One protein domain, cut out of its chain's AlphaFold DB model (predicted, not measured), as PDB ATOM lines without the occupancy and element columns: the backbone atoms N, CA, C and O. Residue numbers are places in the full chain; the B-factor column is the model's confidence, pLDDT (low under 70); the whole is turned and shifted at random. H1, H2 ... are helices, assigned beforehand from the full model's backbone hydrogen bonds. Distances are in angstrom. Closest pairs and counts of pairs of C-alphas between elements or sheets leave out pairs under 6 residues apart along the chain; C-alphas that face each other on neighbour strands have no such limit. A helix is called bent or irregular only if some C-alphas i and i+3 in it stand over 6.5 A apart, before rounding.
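What this domain is: This is residues 828 to 887 of the 933 residues of an uncharacterized protein of Saitoella complicata (strain BCRC 22490 / CBS 7301 / JCM 7358 / NBRC 10748 / NRRL Y-17804) (UniProt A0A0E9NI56). The longest helix, H4, forms one end of a flat, loosely joined set of helices, with the short H3 near the middle, H1 packed on H3, and the small H2 toward the opposite end. Before H1, residues 828 to 839 form a long stretch with no named element at one side of the body. The printed part has 60 residues with four named helices, in the order H1, H2, H3, H4, and no named strand; the class is all helix. It is only just loose, close to compact, with a radius of gyration of the C-alphas of 12.7 A, and spans 36 by 32 by 17 A.

How they stand to each other: H4, residues 875 to 885, is close to but not clearly touching H3, residues 866 to 869; their closest C-alphas are those of Pro 875 and His 867, 6.7 A apart. H3 touches H1, residues 840 to 849, where the closest C-alphas, those of His 869 and Gly 841, are 4.2 A apart. H2, residues 852 to 856, and H1 meet only through their link. H2 is apart from H3 and from H4, and H1 is apart from H4. Each O i to N i+4 pair is within hydrogen-bond range in H2 and H4, and 3 of 6 are in H1; H3 is too short for such a pair.

Where its parts are: H4 begins at C-alpha 875, (103.080, 126.657, 82.736), and ends at C-alpha 885, (99.816, 123.107, 68.118), 15.4 A away. H1 begins at C-alpha 840, (109.739, 112.200, 86.323), and is 11.7 A long. H1 is irregular, but only just: C-alphas 843 and 846 are 6.7 A apart. H2 measures 6.3 A and H3 5.6 A.

The domain as a whole: The two C-alphas farthest apart, those of Arg 853 and Lys 887, are 36.8 A from each other. The printed part has no cut. The links H1 to H2 and H3 to H4 are tight, and H2 to H3 is short. Mean pLDDT of the printed part is 89.5, and no printed residue is under 70.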
ATOM      1  N   THR A 828     112.845 100.283  84.977       92.81
ATOM      2  CA  THR A 828     113.804 101.280  84.463       92.81
ATOM      3  C   THR A 828     113.643 101.585  82.972       92.81
ATOM      4  O   THR A 828     114.110 102.628  82.512       92.81
ATOM      5  N   THR A 829     112.945 100.743  82.209       89.25
ATOM      6  CA  THR A 829     112.701 100.962  80.775       89.25
ATOM      7  C   THR A 829     111.638 102.056  80.541       89.25
ATOM      8  O   THR A 829     110.518 101.937  81.047       89.25
ATOM      9  N   PRO A 830     111.917 103.113  79.747       86.25
ATOM     10  CA  PRO A 830     110.913 104.121  79.396       86.25
ATOM     11  C   PRO A 830     109.814 103.562  78.477       86.25
ATOM     12  O   PRO A 830     110.095 103.097  77.370       86.25
ATOM     13  N   ASP A 831     108.546 103.676  78.882       84.94
ATOM     14  CA  ASP A 831     107.405 103.337  78.022       84.94
ATOM     15  C   ASP A 831     107.161 104.450  76.996       84.94
ATOM     16  O   ASP A 831     106.458 105.425  77.251       84.94
ATOM     17  N   LEU A 832     107.738 104.297  75.803       82.94
ATOM     18  CA  LEU A 832     107.634 105.283  74.725       82.94
ATOM     19  C   LEU A 832     106.199 105.491  74.199       82.94
ATOM     20  O   LEU A 832     105.971 106.462  73.480       82.94
ATOM     21  N   LYS A 833     105.237 104.616  74.540       75.56
ATOM     22  CA  LYS A 833     103.824 104.744  74.139       75.56
ATOM     23  C   LYS A 833     102.987 105.549  75.135       75.56
ATOM     24  O   LYS A 833     101.894 105.981  74.778       75.56
ATOM     25  N   LYS A 834     103.461 105.754  76.369       73.62
ATOM     26  CA  LYS A 834     102.753 106.518  77.410       73.62
ATOM     27  C   LYS A 834     103.516 107.795  77.738       73.62
ATOM     28  O   LYS A 834     104.705 107.743  78.030       73.62
ATOM     29  N   HIS A 835     102.833 108.940  77.702       74.19
ATOM     30  CA  HIS A 835     103.404 110.252  78.052       74.19
ATOM     31  C   HIS A 835     104.779 110.507  77.390       74.19
ATOM     32  O   HIS A 835     105.717 110.948  78.044       74.19
ATOM     33  N   PHE A 836     104.928 110.136  76.110       74.94
ATOM     34  CA  PHE A 836     106.174 110.226  75.329       74.94
ATOM     35  C   PHE A 836     107.421 109.598  75.993       74.94
ATOM     36  O   PHE A 836     108.553 109.955  75.656       74.94
ATOM     37  N   GLY A 837     107.255 108.663  76.933       80.56
ATOM     38  CA  GLY A 837     108.350 108.101  77.721       80.56
ATOM     39  C   GLY A 837     109.053 109.117  78.630       80.56
ATOM     40  O   GLY A 837     110.262 108.988  78.827       80.56
ATOM     41  N   ASN A 838     108.342 110.139  79.123       87.69
ATOM     42  CA  ASN A 838     108.750 110.962  80.267       87.69
ATOM     43  C   ASN A 838     108.843 110.087  81.538       87.69
ATOM     44  O   ASN A 838     108.031 109.180  81.728       87.69
ATOM     45  N   ILE A 839     109.818 110.341  82.417       93.88
ATOM     46  CA  ILE A 839     110.081 109.504  83.603       93.88
ATOM     47  C   ILE A 839     109.621 110.203  84.881       93.88
ATOM     48  O   ILE A 839     108.898 109.598  85.675       93.88
ATOM     49  N   LEU A 840     109.985 111.473  85.069       93.94
ATOM     50  CA  LEU A 840     109.739 112.200  86.323       93.94
ATOM     51  C   LEU A 840     108.254 112.331  86.677       93.94
ATOM     52  O   LEU A 840     107.871 112.076  87.820       93.94
ATOM     53  N   GLY A 841     107.418 112.693  85.699       91.69
ATOM     54  CA  GLY A 841     105.978 112.864  85.904       91.69
ATOM     55  C   GLY A 841     105.300 111.598  86.423       91.69
ATOM     56  O   GLY A 841     104.526 111.658  87.374       91.69
ATOM     57  N   ILE A 842     105.653 110.441  85.855       92.75
ATOM     58  CA  ILE A 842     105.066 109.142  86.201       92.75
ATOM     59  C   ILE A 842     105.707 108.566  87.472       92.75
ATOM     60  O   ILE A 842     105.026 108.281  88.455       92.75
ATOM     61  N   LYS A 843     107.031 108.365  87.447       94.69
ATOM     62  CA  LYS A 843     107.760 107.532  88.416       94.69
ATOM     63  C   LYS A 843     108.216 108.292  89.660       94.69
ATOM     64  O   LYS A 843     108.681 107.656  90.600       94.69
ATOM     65  N   LEU A 844     108.057 109.618  89.697       95.94
ATOM     66  CA  LEU A 844     108.374 110.426  90.875       95.94
ATOM     67  C   LEU A 844     107.192 111.288  91.338       95.94
ATOM     68  O   LEU A 844     106.711 111.102  92.453       95.94
ATOM     69  N   PHE A 845     106.705 112.210  90.504       96.12
ATOM     70  CA  PHE A 845     105.717 113.198  90.946       96.12
ATOM     71  C   PHE A 845     104.328 112.585  91.155       96.12
ATOM     72  O   PHE A 845     103.794 112.687  92.255       96.12
ATOM     73  N   ASN A 846     103.769 111.875  90.169       96.06
ATOM     74  CA  ASN A 846     102.497 111.171  90.351       96.06
ATOM     75  C   ASN A 846     102.598 110.071  91.420       96.06
ATOM     76  O   ASN A 846     101.794 110.040  92.347       96.06
ATOM     77  N   ARG A 847     103.631 109.220  91.341       95.56
ATOM     78  CA  ARG A 847     103.861 108.107  92.281       95.56
ATOM     79  C   ARG A 847     103.822 108.514  93.756       95.56
ATOM     80  O   ARG A 847     103.260 107.775  94.559       95.56
ATOM     81  N   HIS A 848     104.447 109.638  94.115       96.75
ATOM     82  CA  HIS A 848     104.612 110.045  95.518       96.75
ATOM     83  C   HIS A 848     103.714 111.208  95.946       96.75
ATOM     84  O   HIS A 848     103.634 111.466  97.143       96.75
ATOM     85  N   LEU A 849     103.065 111.913  95.008       97.38
ATOM     86  CA  LEU A 849     102.253 113.111  95.265       97.38
ATOM     87  C   LEU A 849     100.937 113.130  94.454       97.38
ATOM     88  O   LEU A 849     100.458 114.195  94.060       97.38
ATOM     89  N   ASP A 850     100.319 111.967  94.215       95.75
ATOM     90  CA  ASP A 850      98.931 111.880  93.740       95.75
ATOM     91  C   ASP A 850      98.028 111.070  94.685       95.75
ATOM     92  O   ASP A 850      97.827 109.869  94.524       95.75
ATOM     93  N   ASN A 851      97.463 111.743  95.691       94.38
ATOM     94  CA  ASN A 851      96.582 111.138  96.696       94.38
ATOM     95  C   ASN A 851      95.303 111.981  96.897       94.38
ATOM     96  O   ASN A 851      95.233 113.121  96.445       94.38
ATOM     97  N   ALA A 852      94.273 111.431  97.554       95.31
ATOM     98  CA  ALA A 852      92.972 112.102  97.697       95.31
ATOM     99  C   ALA A 852      93.073 113.487  98.370       95.31
ATOM    100  O   ALA A 852      92.584 114.471  97.826       95.31
ATOM    101  N   ARG A 853      93.815 113.585  99.478       93.75
ATOM    102  CA  ARG A 853      94.028 114.834 100.228       93.75
ATOM    103  C   ARG A 853      94.760 115.897  99.398       93.75
ATOM    104  O   ARG A 853      94.426 117.076  99.474       93.75
ATOM    105  N   LEU A 854      95.703 115.495  98.545       96.62
ATOM    106  CA  LEU A 854      96.334 116.395  97.576       96.62
ATOM    107  C   LEU A 854      95.389 116.804  96.431       96.62
ATOM    108  O   LEU A 854      95.549 117.904  95.899       96.62
ATOM    109  N   LYS A 855      94.401 115.981  96.053       95.44
ATOM    110  CA  LYS A 855      93.353 116.355  95.079       95.44
ATOM    111  C   LYS A 855      92.412 117.400  95.668       95.44
ATOM    112  O   LYS A 855      92.221 118.436  95.035       95.44
ATOM    113  N   ASP A 856      91.946 117.192  96.898       96.12
ATOM    114  CA  ASP A 856      91.085 118.135  97.628       96.12
ATOM    115  C   ASP A 856      91.746 119.518  97.802       96.12
ATOM    116  O   ASP A 856      91.083 120.551  97.731       96.12
ATOM    117  N   LEU A 857      93.075 119.548  97.974       95.50
ATOM    118  CA  LEU A 857      93.878 120.771  98.104       95.50
ATOM    119  C   LEU A 857      94.374 121.356  96.763       95.50
ATOM    120  O   LEU A 857      95.073 122.369  96.759       95.50
ATOM    121  N   GLY A 858      94.091 120.723  95.618       94.88
ATOM    122  CA  GLY A 858      94.630 121.124  94.305       94.88
ATOM    123  C   GLY A 858      96.153 120.940  94.145       94.88
ATOM    124  O   GLY A 858      96.754 121.381  93.157       94.88
ATOM    125  N   LEU A 859      96.805 120.269  95.094       96.12
ATOM    126  CA  LEU A 859      98.248 120.027  95.146       96.12
ATOM    127  C   LEU A 859      98.690 118.728  94.442       96.12
ATOM    128  O   LEU A 859      99.877 118.578  94.180       96.12
ATOM    129  N   SER A 860      97.766 117.853  94.037       96.25
ATOM    130  CA  SER A 860      98.069 116.577  93.358       96.25
ATOM    131  C   SER A 860      98.810 116.708  92.026       96.25
ATOM    132  O   SER A 860      98.628 117.693  91.305       96.25
ATOM    133  N   PHE A 861      99.559 115.672  91.651       96.00
ATOM    134  CA  PHE A 861     100.228 115.532  90.352       96.00
ATOM    135  C   PHE A 861      99.613 114.385  89.529       96.00
ATOM    136  O   PHE A 861     100.206 113.308  89.438       96.00
ATOM    137  N   PRO A 862      98.417 114.554  88.940       94.06
ATOM    138  CA  PRO A 862      97.766 113.484  88.196       94.06
ATOM    139  C   PRO A 862      98.399 113.309  86.802       94.06
ATOM    140  O   PRO A 862      99.049 114.218  86.276       94.06
ATOM    141  N   LEU A 863      98.228 112.124  86.203       90.06
ATOM    142  CA  LEU A 863      98.855 111.757  84.921       90.06
ATOM    143  C   LEU A 863      98.231 112.440  83.691       90.06
ATOM    144  O   LEU A 863      98.847 112.420  82.623       90.06
ATOM    145  N   ASP A 864      97.045 113.026  83.821       87.06
ATOM    146  CA  ASP A 864      96.352 113.802  82.787       87.06
ATOM    147  C   ASP A 864      96.709 115.305  82.801       87.06
ATOM    148  O   ASP A 864      96.531 115.973  81.780       87.06
ATOM    149  N   ASP A 865      97.307 115.834  83.881       89.06
ATOM    150  CA  ASP A 865      97.963 117.151  83.854       89.06
ATOM    151  C   ASP A 865      99.261 117.070  83.029       89.06
ATOM    152  O   ASP A 865     100.276 116.517  83.457       89.06
ATOM    153  N   ILE A 866      99.261 117.690  81.847       87.25
ATOM    154  CA  ILE A 866     100.451 117.846  80.998       87.25
ATOM    155  C   ILE A 866     101.629 118.503  81.741       87.25
ATOM    156  O   ILE A 866     102.793 118.183  81.482       87.25
ATOM    157  N   HIS A 867     101.355 119.373  82.713       90.25
ATOM    158  CA  HIS A 867     102.379 120.019  83.521       90.25
ATOM    159  C   HIS A 867     102.967 119.104  84.619       90.25
ATOM    160  O   HIS A 867     103.986 119.475  85.205       90.25
ATOM    161  N   THR A 868     102.390 117.924  84.894       91.44
ATOM    162  CA  THR A 868     103.037 116.855  85.690       91.44
ATOM    163  C   THR A 868     104.236 116.269  84.941       91.44
ATOM    164  O   THR A 868     105.249 115.938  85.553       91.44
ATOM    165  N   HIS A 869     104.158 116.180  83.608       88.81
ATOM    166  CA  HIS A 869     105.210 115.586  82.771       88.81
ATOM    167  C   HIS A 869     106.298 116.595  82.393       88.81
ATOM    168  O   HIS A 869     107.480 116.269  82.441       88.81
ATOM    169  N   TYR A 870     105.930 117.847  82.098       90.25
ATOM    170  CA  TYR A 870     106.878 118.895  81.686       90.25
ATOM    171  C   TYR A 870     107.247 119.873  82.810       90.25
ATOM    172  O   TYR A 870     107.341 121.082  82.600       90.25
ATOM    173  N   MET A 871     107.517 119.335  84.004       92.69
ATOM    174  CA  MET A 871     107.862 120.073  85.234       92.69
ATOM    175  C   MET A 871     109.061 121.029  85.123       92.69
ATOM    176  O   MET A 871     109.212 121.902  85.973       92.69
ATOM    177  N   PHE A 872     109.905 120.860  84.100       96.00
ATOM    178  CA  PHE A 872     111.063 121.705  83.806       96.00
ATOM    179  C   PHE A 872     110.743 122.957  82.975       96.00
ATOM    180  O   PHE A 872     111.580 123.855  82.912       96.00
ATOM    181  N   SER A 873     109.546 123.079  82.401       93.62
ATOM    182  CA  SER A 873     109.081 124.299  81.720       93.62
ATOM    183  C   SER A 873     108.041 125.031  82.568       93.62
ATOM    184  O   SER A 873     107.293 124.393  83.312       93.62
ATOM    185  N   THR A 874     107.959 126.359  82.459       95.81
ATOM    186  CA  THR A 874     106.900 127.104  83.157       95.81
ATOM    187  C   THR A 874     105.528 126.838  82.515       95.81
ATOM    188  O   THR A 874     105.453 126.532  81.316       95.81
ATOM    189  N   PRO A 875     104.413 126.932  83.271       93.94
ATOM    190  CA  PRO A 875     103.080 126.657  82.736       93.94
ATOM    191  C   PRO A 875     102.707 127.537  81.538       93.94
ATOM    192  O   PRO A 875     102.040 127.067  80.622       93.94
ATOM    193  N   GLU A 876     103.178 128.784  81.512       93.06
ATOM    194  CA  GLU A 876     102.922 129.761  80.451       93.06
ATOM    195  C   GLU A 876     103.587 129.348  79.131       93.06
ATOM    196  O   GLU A 876     102.979 129.463  78.068       93.06
ATOM    197  N   GLU A 877     104.814 128.821  79.192       91.19
ATOM    198  CA  GLU A 877     105.551 128.343  78.018       91.19
ATOM    199  C   GLU A 877     104.926 127.049  77.465       91.19
ATOM    200  O   GLU A 877     104.763 126.908  76.252       91.19
ATOM    201  N   ILE A 878     104.477 126.138  78.336       89.25
ATOM    202  CA  ILE A 878     103.719 124.945  77.920       89.25
ATOM    203  C   ILE A 878     102.372 125.331  77.296       89.25
ATOM    204  O   ILE A 878     102.043 124.853  76.210       89.25
ATOM    205  N   GLN A 879     101.618 126.247  77.910       89.38
ATOM    206  CA  GLN A 879     100.340 126.723  77.373       89.38
ATOM    207  C   GLN A 879     100.510 127.438  76.023       89.38
ATOM    208  O   GLN A 879      99.681 127.279  75.122       89.38
ATOM    209  N   LYS A 880     101.620 128.163  75.837       87.44
ATOM    210  CA  LYS A 880     102.021 128.723  74.544       87.44
ATOM    211  C   LYS A 880     102.215 127.615  73.502       87.44
ATOM    212  O   LYS A 880     101.584 127.704  72.451       87.44
ATOM    213  N   TYR A 881     102.965 126.544  73.785       78.62
ATOM    214  CA  TYR A 881     103.110 125.423  72.839       78.62
ATOM    215  C   TYR A 881     101.785 124.717  72.525       78.62
ATOM    216  O   TYR A 881     101.496 124.481  71.352       78.62
ATOM    217  N   ILE A 882     100.931 124.479  73.525       81.44
ATOM    218  CA  ILE A 882      99.581 123.928  73.318       81.44
ATOM    219  C   ILE A 882      98.758 124.824  72.377       81.44
ATOM    220  O   ILE A 882      98.060 124.318  71.500       81.44
ATOM    221  N   SER A 883      98.842 126.153  72.521       84.12
ATOM    222  CA  SER A 883      98.091 127.079  71.662       84.12
ATOM    223  C   SER A 883      98.615 127.161  70.223       84.12
ATOM    224  O   SER A 883      97.807 127.344  69.319       84.12
ATOM    225  N   LEU A 884      99.919 126.965  69.991       76.25
ATOM    226  CA  LEU A 884     100.501 126.866  68.643       76.25
ATOM    227  C   LEU A 884     100.064 125.566  67.947       76.25
ATOM    228  O   LEU A 884      99.496 125.606  66.855       76.25
ATOM    229  N   LEU A 885     100.218 124.423  68.629       72.75
ATOM    230  CA  LEU A 885      99.816 123.107  68.118       72.75
ATOM    231  C   LEU A 885      98.321 123.060  67.756       72.75
ATOM    232  O   LEU A 885      97.961 122.558  66.695       72.75
ATOM    233  N   ARG A 886      97.448 123.663  68.579       76.88
ATOM    234  CA  ARG A 886      95.996 123.761  68.316       76.88
ATOM    235  C   ARG A 886      95.617 124.569  67.071       76.88
ATOM    236  O   ARG A 886      94.481 124.454  66.623       76.88
ATOM    237  N   LYS A 887      96.524 125.380  66.525       76.50
ATOM    238  CA  LYS A 887      96.320 126.119  65.270       76.50
ATOM    239  C   LYS A 887      96.985 125.458  64.055       76.50
ATOM    240  O   LYS A 887      96.836 125.959  62.948       76.50
TER     241      LYS A 887